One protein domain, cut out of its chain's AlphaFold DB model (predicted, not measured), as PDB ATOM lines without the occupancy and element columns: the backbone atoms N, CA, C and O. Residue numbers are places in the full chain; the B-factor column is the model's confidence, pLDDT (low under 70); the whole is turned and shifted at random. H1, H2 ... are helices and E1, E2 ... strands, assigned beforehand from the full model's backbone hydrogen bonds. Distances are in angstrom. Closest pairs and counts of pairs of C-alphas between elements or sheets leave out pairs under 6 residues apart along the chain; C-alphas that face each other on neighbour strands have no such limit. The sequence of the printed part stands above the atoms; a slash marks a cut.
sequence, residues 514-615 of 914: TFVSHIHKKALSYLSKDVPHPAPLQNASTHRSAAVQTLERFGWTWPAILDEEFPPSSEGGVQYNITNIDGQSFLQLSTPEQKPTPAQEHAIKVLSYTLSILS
ATOM      1  N   THR A 514     183.344   9.582 154.397       79.56
ATOM      2  CA  THR A 514     182.688   8.285 154.138       79.56
ATOM      3  C   THR A 514     183.383   7.476 153.038       79.56
ATOM      4  O   THR A 514     183.651   6.291 153.239       79.56
ATOM      5  N   PHE A 515     183.754   8.112 151.921       84.31
ATOM      6  CA  PHE A 515     184.479   7.459 150.822       84.31
ATOM      7  C   PHE A 515     185.849   6.924 151.269       84.31
ATOM      8  O   PHE A 515     186.156   5.752 151.059       84.31
ATOM      9  N   VAL A 516     186.642   7.742 151.969       85.50
ATOM     10  CA  VAL A 516     187.973   7.345 152.466       85.50
ATOM     11  C   VAL A 516     187.867   6.200 153.482       85.50
ATOM     12  O   VAL A 516     188.662   5.267 153.446       85.50
ATOM     13  N   SER A 517     186.844   6.223 154.345       84.06
ATOM     14  CA  SER A 517     186.544   5.138 155.291       84.06
ATOM     15  C   SER A 517     186.167   3.828 154.583       84.06
ATOM     16  O   SER A 517     186.627   2.755 154.976       84.06
ATOM     17  N   HIS A 518     185.389   3.896 153.497       85.50
ATOM     18  CA  HIS A 518     185.054   2.728 152.678       85.50
ATOM     19  C   HIS A 518     186.298   2.124 152.002       85.50
ATOM     20  O   HIS A 518     186.523   0.918 152.112       85.50
ATOM     21  N   ILE A 519     187.149   2.951 151.383       87.69
ATOM     22  CA  ILE A 519     188.411   2.508 150.765       87.69
ATOM     23  C   ILE A 519     189.378   1.922 151.809       87.69
ATOM     24  O   ILE A 519     189.994   0.889 151.556       87.69
ATOM     25  N   HIS A 520     189.451   2.497 153.013       88.19
ATOM     26  CA  HIS A 520     190.243   1.959 154.126       88.19
ATOM     27  C   HIS A 520     189.766   0.563 154.564       88.19
ATOM     28  O   HIS A 520     190.566  -0.369 154.633       88.19
ATOM     29  N   LYS A 521     188.452   0.380 154.789       85.88
ATOM     30  CA  LYS A 521     187.862  -0.938 155.100       85.88
ATOM     31  C   LYS A 521     188.117  -1.947 153.970       85.88
ATOM     32  O   LYS A 521     188.455  -3.096 154.247       85.88
ATOM     33  N   LYS A 522     188.023  -1.516 152.704       86.25
ATOM     34  CA  LYS A 522     188.321  -2.351 151.530       86.25
ATOM     35  C   LYS A 522     189.786  -2.798 151.529       86.25
ATOM     36  O   LYS A 522     190.038  -3.989 151.386       86.25
ATOM     37  N   ALA A 523     190.736  -1.898 151.784       86.50
ATOM     38  CA  ALA A 523     192.155  -2.242 151.873       86.50
ATOM     39  C   ALA A 523     192.456  -3.262 152.992       86.50
ATOM     40  O   ALA A 523     193.178  -4.228 152.752       86.50
ATOM     41  N   LEU A 524     191.852  -3.118 154.181       85.50
ATOM     42  CA  LEU A 524     192.021  -4.081 155.283       85.50
ATOM     43  C   LEU A 524     191.574  -5.503 154.901       85.50
ATOM     44  O   LEU A 524     192.272  -6.465 155.218       85.50
ATOM     45  N   SER A 525     190.469  -5.643 154.160       84.75
ATOM     46  CA  SER A 525     189.974  -6.953 153.700       84.75
ATOM     47  C   SER A 525     190.867  -7.666 152.667       84.75
ATOM     48  O   SER A 525     190.691  -8.856 152.439       84.75
ATOM     49  N   TYR A 526     191.859  -6.988 152.072       83.31
ATOM     50  CA  TYR A 526     192.902  -7.643 151.261       83.31
ATOM     51  C   TYR A 526     194.101  -8.142 152.095       83.31
ATOM     52  O   TYR A 526     194.929  -8.891 151.576       83.31
ATOM     53  N   LEU A 527     194.217  -7.751 153.371       81.50
ATOM     54  CA  LEU A 527     195.334  -8.132 154.252       81.50
ATOM     55  C   LEU A 527     194.969  -9.207 155.279       81.50
ATOM     56  O   LEU A 527     195.818 -10.028 155.621       81.50
ATOM     57  N   SER A 528     193.725  -9.230 155.761       78.81
ATOM     58  CA  SER A 528     193.259 -10.228 156.725       78.81
ATOM     59  C   SER A 528     191.923 -10.829 156.304       78.81
ATOM     60  O   SER A 528     190.985 -10.102 155.978       78.81
ATOM     61  N   LYS A 529     191.829 -12.163 156.362       69.75
ATOM     62  CA  LYS A 529     190.594 -12.916 156.081       69.75
ATOM     63  C   LYS A 529     189.510 -12.697 157.143       69.75
ATOM     64  O   LYS A 529     188.343 -12.951 156.866       69.75
ATOM     65  N   ASP A 530     189.891 -12.197 158.318       69.50
ATOM     66  CA  ASP A 530     188.979 -11.900 159.427       69.50
ATOM     67  C   ASP A 530     188.200 -10.586 159.212       69.50
ATOM     68  O   ASP A 530     187.248 -10.294 159.939       69.50
ATOM     69  N   VAL A 531     188.578  -9.780 158.207       73.31
ATOM     70  CA  VAL A 531     187.900  -8.527 157.849       73.31
ATOM     71  C   VAL A 531     187.027  -8.752 156.604       73.31
ATOM     72  O   VAL A 531     187.566  -8.886 155.505       73.31
ATOM     73  N   PRO A 532     185.685  -8.761 156.721       74.38
ATOM     74  CA  PRO A 532     184.812  -8.972 155.571       74.38
ATOM     75  C   PRO A 532     184.910  -7.816 154.565       74.38
ATOM     76  O   PRO A 532     184.983  -6.645 154.950       74.38
ATOM     77  N   HIS A 533     184.854  -8.134 153.267       74.44
ATOM     78  CA  HIS A 533     184.800  -7.119 152.212       74.44
ATOM     79  C   HIS A 533     183.574  -6.199 152.406       74.44
ATOM     80  O   HIS A 533     182.449  -6.696 152.521       74.44
ATOM     81  N   PRO A 534     183.749  -4.862 152.431       78.00
ATOM     82  CA  PRO A 534     182.638  -3.939 152.634       78.00
ATOM     83  C   PRO A 534     181.707  -3.900 151.414       78.00
ATOM     84  O   PRO A 534     182.165  -3.879 150.271       78.00
ATOM     85  N   ALA A 535     180.398  -3.821 151.663       76.06
ATOM     86  CA  ALA A 535     179.393  -3.682 150.609       76.06
ATOM     87  C   ALA A 535     179.605  -2.395 149.770       76.06
ATOM     88  O   ALA A 535     180.085  -1.395 150.317       76.06
ATOM     89  N   PRO A 536     179.241  -2.384 148.468       75.00
ATOM     90  CA  PRO A 536     179.468  -1.237 147.586       75.00
ATOM     91  C   PRO A 536     178.833   0.062 148.099       75.00
ATOM     92  O   PRO A 536     177.656   0.094 148.458       75.00
ATOM     93  N   LEU A 537     179.607   1.151 148.100       77.69
ATOM     94  CA  LEU A 537     179.146   2.454 148.577       77.69
ATOM     95  C   LEU A 537     178.164   3.093 147.576       77.69
ATOM     96  O   LEU A 537     178.546   3.464 146.465       77.69
ATOM     97  N   GLN A 538     176.903   3.268 147.976       68.81
ATOM     98  CA  GLN A 538     175.925   4.023 147.185       68.81
ATOM     99  C   GLN A 538     176.353   5.498 147.066       68.81
ATOM    100  O   GLN A 538     176.908   6.065 148.004       68.81
ATOM    101  N   ASN A 539     176.101   6.128 145.912       70.44
ATOM    102  CA  ASN A 539     176.476   7.525 145.623       70.44
ATOM    103  C   ASN A 539     177.974   7.849 145.840       70.44
ATOM    104  O   ASN A 539     178.333   8.945 146.283       70.44
ATOM    105  N   ALA A 540     178.860   6.903 145.505       72.19
ATOM    106  CA  ALA A 540     180.306   7.016 145.706       72.19
ATOM    107  C   ALA A 540     180.932   8.301 145.122       72.19
ATOM    108  O   ALA A 540     181.795   8.894 145.764       72.19
ATOM    109  N   SER A 541     180.473   8.783 143.961       71.94
ATOM    110  CA  SER A 541     180.954  10.027 143.335       71.94
ATOM    111  C   SER A 541     180.660  11.284 144.168       71.94
ATOM    112  O   SER A 541     181.507  12.175 144.270       71.94
ATOM    113  N   THR A 542     179.494  11.348 144.814       70.62
ATOM    114  CA  THR A 542     179.110  12.442 145.718       70.62
ATOM    115  C   THR A 542     179.957  12.416 146.988       70.62
ATOM    116  O   THR A 542     180.488  13.447 147.404       70.62
ATOM    117  N   HIS A 543     180.153  11.231 147.574       77.25
ATOM    118  CA  HIS A 543     180.990  11.058 148.764       77.25
ATOM    119  C   HIS A 543     182.479  11.316 148.486       77.25
ATOM    120  O   HIS A 543     183.153  11.917 149.322       77.25
ATOM    121  N   ARG A 544     182.981  10.950 147.300       83.19
ATOM    122  CA  ARG A 544     184.326  11.308 146.831       83.19
ATOM    123  C   ARG A 544     184.480  12.823 146.705       83.19
ATOM    124  O   ARG A 544     185.412  13.378 147.270       83.19
ATOM    125  N   SER A 545     183.553  13.500 146.025       75.25
ATOM    126  CA  SER A 545     183.599  14.961 145.848       75.25
ATOM    127  C   SER A 545     183.584  15.715 147.184       75.25
ATOM    128  O   SER A 545     184.345  16.665 147.361       75.25
ATOM    129  N   ALA A 546     182.784  15.260 148.155       73.25
ATOM    130  CA  ALA A 546     182.779  15.817 149.509       73.25
ATOM    131  C   ALA A 546     184.112  15.592 150.250       73.25
ATOM    132  O   ALA A 546     184.586  16.492 150.949       73.25
ATOM    133  N   ALA A 547     184.740  14.425 150.075       79.62
ATOM    134  CA  ALA A 547     186.039  14.116 150.671       79.62
ATOM    135  C   ALA A 547     187.175  14.951 150.057       79.62
ATOM    136  O   ALA A 547     187.977  15.507 150.807       79.62
ATOM    137  N   VAL A 548     187.197  15.111 148.728       79.19
ATOM    138  CA  VAL A 548     188.145  15.981 148.005       79.19
ATOM    139  C   VAL A 548     188.048  17.420 148.514       79.19
ATOM    140  O   VAL A 548     189.034  17.942 149.026       79.19
ATOM    141  N   GLN A 549     186.856  18.029 148.489       72.00
ATOM    142  CA  GLN A 549     186.661  19.412 148.953       72.00
ATOM    143  C   GLN A 549     187.033  19.605 150.428       72.00
ATOM    144  O   GLN A 549     187.528  20.662 150.821       72.00
ATOM    145  N   THR A 550     186.798  18.590 151.265       75.12
ATOM    146  CA  THR A 550     187.192  18.632 152.678       75.12
ATOM    147  C   THR A 550     188.711  18.632 152.816       75.12
ATOM    148  O   THR A 550     189.249  19.451 153.554       75.12
ATOM    149  N   LEU A 551     189.407  17.761 152.085       75.31
ATOM    150  CA  LEU A 551     190.866  17.661 152.111       75.31
ATOM    151  C   LEU A 551     191.541  18.920 151.559       75.31
ATOM    152  O   LEU A 551     192.406  19.479 152.233       75.31
ATOM    153  N   GLU A 552     191.075  19.436 150.421       75.81
ATOM    154  CA  GLU A 552     191.559  20.693 149.835       75.81
ATOM    155  C   GLU A 552     191.391  21.870 150.803       75.81
ATOM    156  O   GLU A 552     192.309  22.674 150.974       75.81
ATOM    157  N   ARG A 553     190.264  21.937 151.527       64.25
ATOM    158  CA  ARG A 553     190.017  22.959 152.558       64.25
ATOM    159  C   ARG A 553     190.985  22.876 153.745       64.25
ATOM    160  O   ARG A 553     191.240  23.900 154.376       64.25
ATOM    161  N   PHE A 554     191.526  21.697 154.047       65.56
ATOM    162  CA  PHE A 554     192.595  21.514 155.036       65.56
ATOM    163  C   PHE A 554     194.009  21.588 154.426       65.56
ATOM    164  O   PHE A 554     194.985  21.360 155.139       65.56
ATOM    165  N   GLY A 555     194.140  21.926 153.139       62.62
ATOM    166  CA  GLY A 555     195.422  22.060 152.440       62.62
ATOM    167  C   GLY A 555     196.033  20.743 151.948       62.62
ATOM    168  O   GLY A 555     197.217  20.714 151.620       62.62
ATOM    169  N   TRP A 556     195.258  19.657 151.895       73.12
ATOM    170  CA  TRP A 556     195.708  18.343 151.429       73.12
ATOM    171  C   TRP A 556     195.311  18.107 149.970       73.12
ATOM    172  O   TRP A 556     194.152  18.259 149.593       73.12
ATOM    173  N   THR A 557     196.265  17.659 149.157       78.00
ATOM    174  CA  THR A 557     196.017  17.184 147.789       78.00
ATOM    175  C   THR A 557     195.448  15.767 147.801       78.00
ATOM    176  O   THR A 557     195.978  14.903 148.503       78.00
ATOM    177  N   TRP A 558     194.421  15.499 146.992       84.75
ATOM    178  CA  TRP A 558     193.831  14.162 146.861       84.75
ATOM    179  C   TRP A 558     194.841  13.133 146.303       84.75
ATOM    180  O   TRP A 558     195.349  13.337 145.197       84.75
ATOM    181  N   PRO A 559     195.145  12.024 147.010       85.94
ATOM    182  CA  PRO A 559     196.038  10.990 146.491       85.94
ATOM    183  C   PRO A 559     195.343  10.154 145.406       85.94
ATOM    184  O   PRO A 559     194.353   9.481 145.687       85.94
ATOM    185  N   ALA A 560     195.892  10.148 144.186       84.50
ATOM    186  CA  ALA A 560     195.318   9.428 143.039       84.50
ATOM    187  C   ALA A 560     195.120   7.917 143.286       84.50
ATOM    188  O   ALA A 560     194.142   7.346 142.813       84.50
ATOM    189  N   ILE A 561     195.973   7.300 144.114       83.50
ATOM    190  CA  ILE A 561     195.878   5.883 144.506       83.50
ATOM    191  C   ILE A 561     194.560   5.517 145.219       83.50
ATOM    192  O   ILE A 561     194.209   4.347 145.299       83.50
ATOM    193  N   LEU A 562     193.798   6.494 145.734       84.56
ATOM    194  CA  LEU A 562     192.473   6.243 146.321       84.56
ATOM    195  C   LEU A 562     191.367   6.026 145.272       84.56
ATOM    196  O   LEU A 562     190.266   5.618 145.644       84.56
ATOM    197  N   ASP A 563     191.656   6.300 143.997       83.12
ATOM    198  CA  ASP A 563     190.759   6.097 142.853       83.12
ATOM    199  C   ASP A 563     191.178   4.915 141.959       83.12
ATOM    200  O   ASP A 563     190.459   4.574 141.021       83.12
ATOM    201  N   GLU A 564     192.330   4.295 142.230       85.69
ATOM    202  CA  GLU A 564     192.816   3.126 141.495       85.69
ATOM    203  C   GLU A 564     191.991   1.869 141.836       85.69
ATOM    204  O   GLU A 564     191.554   1.658 142.974       85.69
ATOM    205  N   GLU A 565     191.773   1.001 140.844       82.19
ATOM    206  CA  GLU A 565     191.149  -0.300 141.089       82.19
ATOM    207  C   GLU A 565     192.150  -1.271 141.726       82.19
ATOM    208  O   GLU A 565     193.302  -1.384 141.308       82.19
ATOM    209  N   PHE A 566     191.692  -2.007 142.742       81.00
ATOM    210  CA  PHE A 566     192.518  -3.006 143.417       81.00
ATOM    211  C   PHE A 566     192.858  -4.155 142.451       81.00
ATOM    212  O   PHE A 566     191.938  -4.701 141.834       81.00
ATOM    213  N   PRO A 567     194.136  -4.580 142.357       84.19
ATOM    214  CA  PRO A 567     194.523  -5.743 141.566       84.19
ATOM    215  C   PRO A 567     193.755  -7.013 141.977       84.19
ATOM    216  O   PRO A 567     193.420  -7.167 143.156       84.19
ATOM    217  N   PRO A 568     193.510  -7.957 141.046       76.69
ATOM    218  CA  PRO A 568     192.813  -9.201 141.358       76.69
ATOM    219  C   PRO A 568     193.565 -10.013 142.421       76.69
ATOM    220  O   PRO A 568     194.791 -10.135 142.389       76.69
ATOM    221  N   SER A 569     192.821 -10.593 143.362       68.31
ATOM    222  CA  SER A 569     193.372 -11.409 144.445       68.31
ATOM    223  C   SER A 569     193.884 -12.757 143.925       68.31
ATOM    224  O   SER A 569     193.101 -13.674 143.682       68.31
ATOM    225  N   SER A 570     195.202 -12.888 143.777       65.69
ATOM    226  CA  SER A 570     195.883 -14.165 143.535       65.69
ATOM    227  C   SER A 570     196.001 -14.985 144.824       65.69
ATOM    228  O   SER A 570     196.281 -14.412 145.878       65.69
ATOM    229  N   GLU A 571     195.870 -16.312 144.753       61.41
ATOM    230  CA  GLU A 571     196.103 -17.182 145.914       61.41
ATOM    231  C   GLU A 571     197.580 -17.168 146.359       61.41
ATOM    232  O   GLU A 571     198.495 -17.228 145.537       61.41
ATOM    233  N   GLY A 572     197.803 -17.097 147.676       67.50
ATOM    234  CA  GLY A 572     199.124 -16.928 148.301       67.50
ATOM    235  C   GLY A 572     199.328 -15.532 148.910       67.50
ATOM    236  O   GLY A 572     198.465 -14.664 148.796       67.50
ATOM    237  N   GLY A 573     200.466 -15.324 149.578       75.06
ATOM    238  CA  GLY A 573     200.848 -14.038 150.177       75.06
ATOM    239  C   GLY A 573     200.887 -14.016 151.706       75.06
ATOM    240  O   GLY A 573     200.502 -14.972 152.382       75.06
ATOM    241  N   VAL A 574     201.357 -12.893 152.254       80.62
ATOM    242  CA  VAL A 574     201.488 -12.674 153.705       80.62
ATOM    243  C   VAL A 574     200.135 -12.752 154.418       80.62
ATOM    244  O   VAL A 574     199.120 -12.305 153.888       80.62
ATOM    245  N   GLN A 575     200.109 -13.299 155.634       78.19
ATOM    246  CA  GLN A 575     198.891 -13.431 156.439       78.19
ATOM    247  C   GLN A 575     198.965 -12.559 157.692       78.19
ATOM    248  O   GLN A 575     199.914 -12.668 158.473       78.19
ATOM    249  N   TYR A 576     197.950 -11.718 157.892       80.06
ATOM    250  CA  TYR A 576     197.790 -10.893 159.086       80.06
ATOM    251  C   TYR A 576     196.607 -11.387 159.924       80.06
ATOM    252  O   TYR A 576     195.469 -11.402 159.450       80.06
ATOM    253  N   ASN A 577     196.881 -11.727 161.181       78.94
ATOM    254  CA  ASN A 577     195.873 -12.117 162.165       78.94
ATOM    255  C   ASN A 577     195.572 -10.926 163.080       78.94
ATOM    256  O   ASN A 577     196.476 -10.147 163.397       78.94
ATOM    257  N   ILE A 578     194.328 -10.783 163.532       76.50
ATOM    258  CA  ILE A 578     193.966  -9.734 164.494       76.50
ATOM    259  C   ILE A 578     194.311 -10.207 165.914       76.50
ATOM    260  O   ILE A 578     193.752 -11.191 166.397       76.50
ATOM    261  N   THR A 579     195.203  -9.497 166.607       76.69
ATOM    262  CA  THR A 579     195.538  -9.746 168.017       76.69
ATOM    263  C   THR A 579     195.165  -8.550 168.889       76.69
ATOM    264  O   THR A 579     195.375  -7.395 168.526       76.69
ATOM    265  N   ASN A 580     194.557  -8.822 170.047       73.31
ATOM    266  CA  ASN A 580     194.125  -7.787 170.985       73.31
ATOM    267  C   ASN A 580     195.186  -7.594 172.073       73.31
ATOM    268  O   ASN A 580     195.470  -8.528 172.823       73.31
ATOM    269  N   ILE A 581     195.730  -6.382 172.181       64.50
ATOM    270  CA  ILE A 581     196.684  -5.970 173.219       64.50
ATOM    271  C   ILE A 581     196.066  -4.774 173.949       64.50
ATOM    272  O   ILE A 581     195.585  -3.843 173.307       64.50
ATOM    273  N   ASP A 582     195.996  -4.834 175.280       51.84
ATOM    274  CA  ASP A 582     195.438  -3.782 176.149       51.84
ATOM    275  C   ASP A 582     194.051  -3.249 175.724       51.84
ATOM    276  O   ASP A 582     193.722  -2.071 175.869       51.84
ATOM    277  N   GLY A 583     193.206  -4.139 175.189       56.44
ATOM    278  CA  GLY A 583     191.850  -3.817 174.730       56.44
ATOM    279  C   GLY A 583     191.765  -3.173 173.341       56.44
ATOM    280  O   GLY A 583     190.668  -2.820 172.914       56.44
ATOM    281  N   GLN A 584     192.882  -3.043 172.618       46.19
ATOM    282  CA  GLN A 584     192.935  -2.547 171.241       46.19
ATOM    283  C   GLN A 584     193.350  -3.654 170.265       46.19
ATOM    284  O   GLN A 584     194.197  -4.490 170.578       46.19
ATOM    285  N   SER A 585     192.739  -3.662 169.079       65.12
ATOM    286  CA  SER A 585     192.987  -4.662 168.036       65.12
ATOM    287  C   SER A 585     194.105  -4.222 167.090       65.12
ATOM    288  O   SER A 585     194.004  -3.178 166.448       65.12
ATOM    289  N   PHE A 586     195.137  -5.052 166.956       71.62
ATOM    290  CA  PHE A 586     196.290  -4.855 166.079       71.62
ATOM    291  C   PHE A 586     196.353  -5.959 165.017       71.62
ATOM    292  O   PHE A 586     195.903  -7.079 165.246       71.62
ATOM    293  N   LEU A 587     196.935  -5.662 163.851       75.00
ATOM    294  CA  LEU A 587     197.229  -6.670 162.828       75.00
ATOM    295  C   LEU A 587     198.647  -7.208 163.030       75.00
ATOM    296  O   LEU A 587     199.624  -6.487 162.823       75.00
ATOM    297  N   GLN A 588     198.762  -8.482 163.395       78.12
ATOM    298  CA  GLN A 588     200.031  -9.173 163.584       78.12
ATOM    299  C   GLN A 588     200.352 -10.062 162.379       78.12
ATOM    300  O   GLN A 588     199.616 -10.994 162.040       78.12
ATOM    301  N   LEU A 589     201.487  -9.778 161.736       82.31
ATOM    302  CA  LEU A 589     202.019 -10.577 160.635       82.31
ATOM    303  C   LEU A 589     202.402 -11.974 161.142       82.31
ATOM    304  O   LEU A 589     203.256 -12.110 162.015       82.31
ATOM    305  N   SER A 590     201.758 -13.000 160.589       77.38
ATOM    306  CA  SER A 590     201.905 -14.399 161.012       77.38
ATOM    307  C   SER A 590     202.806 -15.220 160.084       77.38
ATOM    308  O   SER A 590     203.334 -16.246 160.503       77.38
ATOM    309  N   THR A 591     203.034 -14.764 158.847       78.75
ATOM    310  CA  THR A 591     203.934 -15.407 157.868       78.75
ATOM    311  C   THR A 591     204.990 -14.425 157.327       78.75
ATOM    312  O   THR A 591     204.933 -14.034 156.161       78.75
ATOM    313  N   PRO A 592     205.975 -14.003 158.149       73.06
ATOM    314  CA  PRO A 592     206.944 -12.964 157.775       73.06
ATOM    315  C   PRO A 592     207.910 -13.348 156.641       73.06
ATOM    316  O   PRO A 592     208.525 -12.467 156.052       73.06
ATOM    317  N   GLU A 593     208.043 -14.638 156.321       75.25
ATOM    318  CA  GLU A 593     208.954 -15.137 155.276       75.25
ATOM    319  C   GLU A 593     208.318 -15.209 153.874       75.25
ATOM    320  O   GLU A 593     209.003 -15.501 152.893       75.25
ATOM    321  N   GLN A 594     207.011 -14.952 153.745       79.06
ATOM    322  CA  GLN A 594     206.321 -14.979 152.453       79.06
ATOM    323  C   GLN A 594     206.344 -13.603 151.776       79.06
ATOM    324  O   GLN A 594     206.258 -12.568 152.432       79.06
ATOM    325  N   LYS A 595     206.437 -13.576 150.440       80.12
ATOM    326  CA  LYS A 595     206.327 -12.324 149.676       80.12
ATOM    327  C   LYS A 595     204.856 -11.883 149.583       80.12
ATOM    328  O   LYS A 595     204.005 -12.740 149.334       80.12
ATOM    329  N   PRO A 596     204.539 -10.588 149.760       83.81
ATOM    330  CA  PRO A 596     203.182 -10.077 149.580       83.81
ATOM    331  C   PRO A 596     202.738 -10.187 148.115       83.81
ATOM    332  O   PRO A 596     203.557 -10.115 147.199       83.81
ATOM    333  N   THR A 597     201.436 -10.347 147.881       86.19
ATOM    334  CA  THR A 597     200.877 -10.275 146.519       86.19
ATOM    335  C   THR A 597     200.727  -8.818 146.060       86.19
ATOM    336  O   THR A 597     200.626  -7.919 146.901       86.19
ATOM    337  N   PRO A 598     200.633  -8.538 144.744       83.00
ATOM    338  CA  PRO A 598     200.436  -7.173 144.240       83.00
ATOM    339  C   PRO A 598     199.202  -6.466 144.825       83.00
ATOM    340  O   PRO A 598     199.238  -5.263 145.081       83.00
ATOM    341  N   ALA A 599     198.127  -7.214 145.108       83.88
ATOM    342  CA  ALA A 599     196.938  -6.694 145.782       83.88
ATOM    343  C   ALA A 599     197.217  -6.293 147.247       83.88
ATOM    344  O   ALA A 599     196.712  -5.272 147.712       83.88
ATOM    345  N   GLN A 600     198.060  -7.047 147.962       85.00
ATOM    346  CA  GLN A 600     198.481  -6.737 149.333       85.00
ATOM    347  C   GLN A 600     199.443  -5.544 149.386       85.00
ATOM    348  O   GLN A 600     199.288  -4.671 150.238       85.00
ATOM    349  N   GLU A 601     200.396  -5.447 148.455       85.56
ATOM    350  CA  GLU A 601     201.265  -4.270 148.341       85.56
ATOM    351  C   GLU A 601     200.463  -2.998 148.043       85.56
ATOM    352  O   GLU A 601     200.703  -1.953 148.652       85.56
ATOM    353  N   HIS A 602     199.484  -3.081 147.135       85.94
ATOM    354  CA  HIS A 602     198.573  -1.977 146.846       85.94
ATOM    355  C   HIS A 602     197.722  -1.620 148.079       85.94
ATOM    356  O   HIS A 602     197.638  -0.449 148.445       85.94
ATOM    357  N   ALA A 603     197.181  -2.612 148.797       86.00
ATOM    358  CA  ALA A 603     196.433  -2.390 150.036       86.00
ATOM    359  C   ALA A 603     197.263  -1.683 151.124       86.00
ATOM    360  O   ALA A 603     196.775  -0.737 151.738       86.00
ATOM    361  N   ILE A 604     198.526  -2.073 151.333       85.81
ATOM    362  CA  ILE A 604     199.431  -1.413 152.296       85.81
ATOM    363  C   ILE A 604     199.695   0.044 151.889       85.81
ATOM    364  O   ILE A 604     199.657   0.934 152.744       85.81
ATOM    365  N   LYS A 605     199.899   0.317 150.592       85.69
ATOM    366  CA  LYS A 605     200.038   1.690 150.074       85.69
ATOM    367  C   LYS A 605     198.763   2.506 150.318       85.69
ATOM    368  O   LYS A 605     198.847   3.605 150.847       85.69
ATOM    369  N   VAL A 606     197.577   1.967 150.032       87.38
ATOM    370  CA  VAL A 606     196.293   2.642 150.312       87.38
ATOM    371  C   VAL A 606     196.091   2.896 151.814       87.38
ATOM    372  O   VAL A 606     195.598   3.959 152.206       87.38
ATOM    373  N   LEU A 607     196.499   1.969 152.687       84.56
ATOM    374  CA  LEU A 607     196.403   2.151 154.139       84.56
ATOM    375  C   LEU A 607     197.307   3.269 154.664       84.56
ATOM    376  O   LEU A 607     196.869   4.001 155.550       84.56
ATOM    377  N   SER A 608     198.506   3.464 154.105       83.44
ATOM    378  CA  SER A 608     199.398   4.545 154.551       83.44
ATOM    379  C   SER A 608     198.784   5.934 154.328       83.44
ATOM    380  O   SER A 608     198.838   6.769 155.227       83.44
ATOM    381  N   TYR A 609     198.097   6.158 153.200       83.69
ATOM    382  CA  TYR A 609     197.366   7.406 152.944       83.69
ATOM    383  C   TYR A 609     196.064   7.506 153.750       83.69
ATOM    384  O   TYR A 609     195.795   8.529 154.383       83.69
ATOM    385  N   THR A 610     195.237   6.456 153.754       84.31
ATOM    386  CA  THR A 610     193.919   6.508 154.414       84.31
ATOM    387  C   THR A 610     194.011   6.607 155.938       84.31
ATOM    388  O   THR A 610     193.180   7.291 156.533       84.31
ATOM    389  N   LEU A 611     195.024   6.012 156.580       80.12
ATOM    390  CA  LEU A 611     195.250   6.145 158.025       80.12
ATOM    391  C   LEU A 611     195.578   7.598 158.405       80.12
ATOM    392  O   LEU A 611     194.994   8.136 159.347       80.12
ATOM    393  N   SER A 612     196.453   8.262 157.640       77.88
ATOM    394  CA  SER A 612     196.777   9.683 157.822       77.88
ATOM    395  C   SER A 612     195.566  10.593 157.598       77.88
ATOM    396  O   SER A 612     195.414  11.592 158.293       77.88
ATOM    397  N   ILE A 613     194.669  10.234 156.674       79.44
ATOM    398  CA  ILE A 613     193.458  11.018 156.405       79.44
ATOM    399  C   ILE A 613     192.384  10.821 157.487       79.44
ATOM    400  O   ILE A 613     191.775  11.786 157.944       79.44
ATOM    401  N   LEU A 614     192.139   9.586 157.928       77.00
ATOM    402  CA  LEU A 614     191.075   9.276 158.895       77.00
ATOM    403  C   LEU A 614     191.422   9.657 160.346       77.00
ATOM    404  O   LEU A 614     190.516   9.703 161.188       77.00
ATOM    405  N   SER A 615     192.699   9.951 160.612       70.81
ATOM    406  CA  SER A 615     193.215  10.493 161.877       70.81
ATOM    407  C   SER A 615     193.256  12.030 161.934       70.81
ATOM    408  O   SER A 615     193.610  12.583 162.977       70.81
TER     409      SER A 615
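Overview. This is residues 514 to 615 of the 914 residues of the protein "Ubiquitin-like domain-containing protein" of Gymnopilus dilepis (UniProt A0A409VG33). Two helices, H1 and H3, pack side by side as the core and run opposite ways; H2 sits across one end of H1, and the strand hairpin E1 and E2 points away from the helix pair towards its other end. Two long links join these ends: residues 526 to 539 fold back from the end of H1 to H2, and residues 554 to 575 run back from H2 to E1. The printed part has 102 residues, with three named helices and two named strands in the order H1, H2, E1, E2, H3; the sheet, of order E1 - E2, is antiparallel, and the class is mixed, helices and strands. The whole is compact, with a radius of gyration of the C-alphas of 14.7 A and spans of 42 by 35 by 24 A.

Along the chain. H1, residues 514 to 525, begins at C-alpha 514 at (182.688, 8.285, 154.138) and is 16.9 A long from first to last C-alpha. H2, residues 540 to 553, is 19.9 A long and ends at C-alpha 553 at (190.017, 22.959, 152.558). E1, residues 576 to 581, is 15.0 A long, and E2, residues 584 to 589, is 16.1 A long. H3, residues 598 to 614, is the longest helix, at 23.9 A, and ends at C-alpha 614 at (191.075, 9.276, 158.895). It has a kink of 26 degrees near residue 608.

Arrangement. H1 and H3 touch, their closest C-alphas being those of Ala 523 and Ala 603, 4.7 A apart. Their lines stand at a steep tilt of 38 degrees, only just beyond shallow, and they run opposite ways. H1 touches H2 with residues 514 to 516 alone; the closest C-alphas are those of Phe 515 and His 543, 5.4 A apart. The lines of H1 and H2 are only just about perpendicular, at 72 degrees. H2 and H3 are only just apart, closest 8.3 A. E1 and E2 form a hairpin of antiparallel neighbours, with 144 degrees between their directions. N 579 and O 586 are 2.9 A apart and N 588 and O 577 are 2.8 A apart, both within hydrogen-bond range. H1 is apart from both strands, and H3 is apart from E1. In H1 and H2 every O i to N i+4 pair is within hydrogen-bond range; in H3, 11 of 13 are.

Size, cuts and confidence. The two C-alphas farthest apart are those of Arg 553 and Glu 593, at 42.6 A. The printed part has no cut. The links H1 to H2, of 14 residues, and H2 to E1, of 22 residues, are long; E1 to E2 is tight, and E2 to H3, of 8 residues, is short. The mean pLDDT of the printed part is 77.6, and 15 residues are under 70: 529 to 530, 538, 553 to 555, 569 to 572 and 581 to 585.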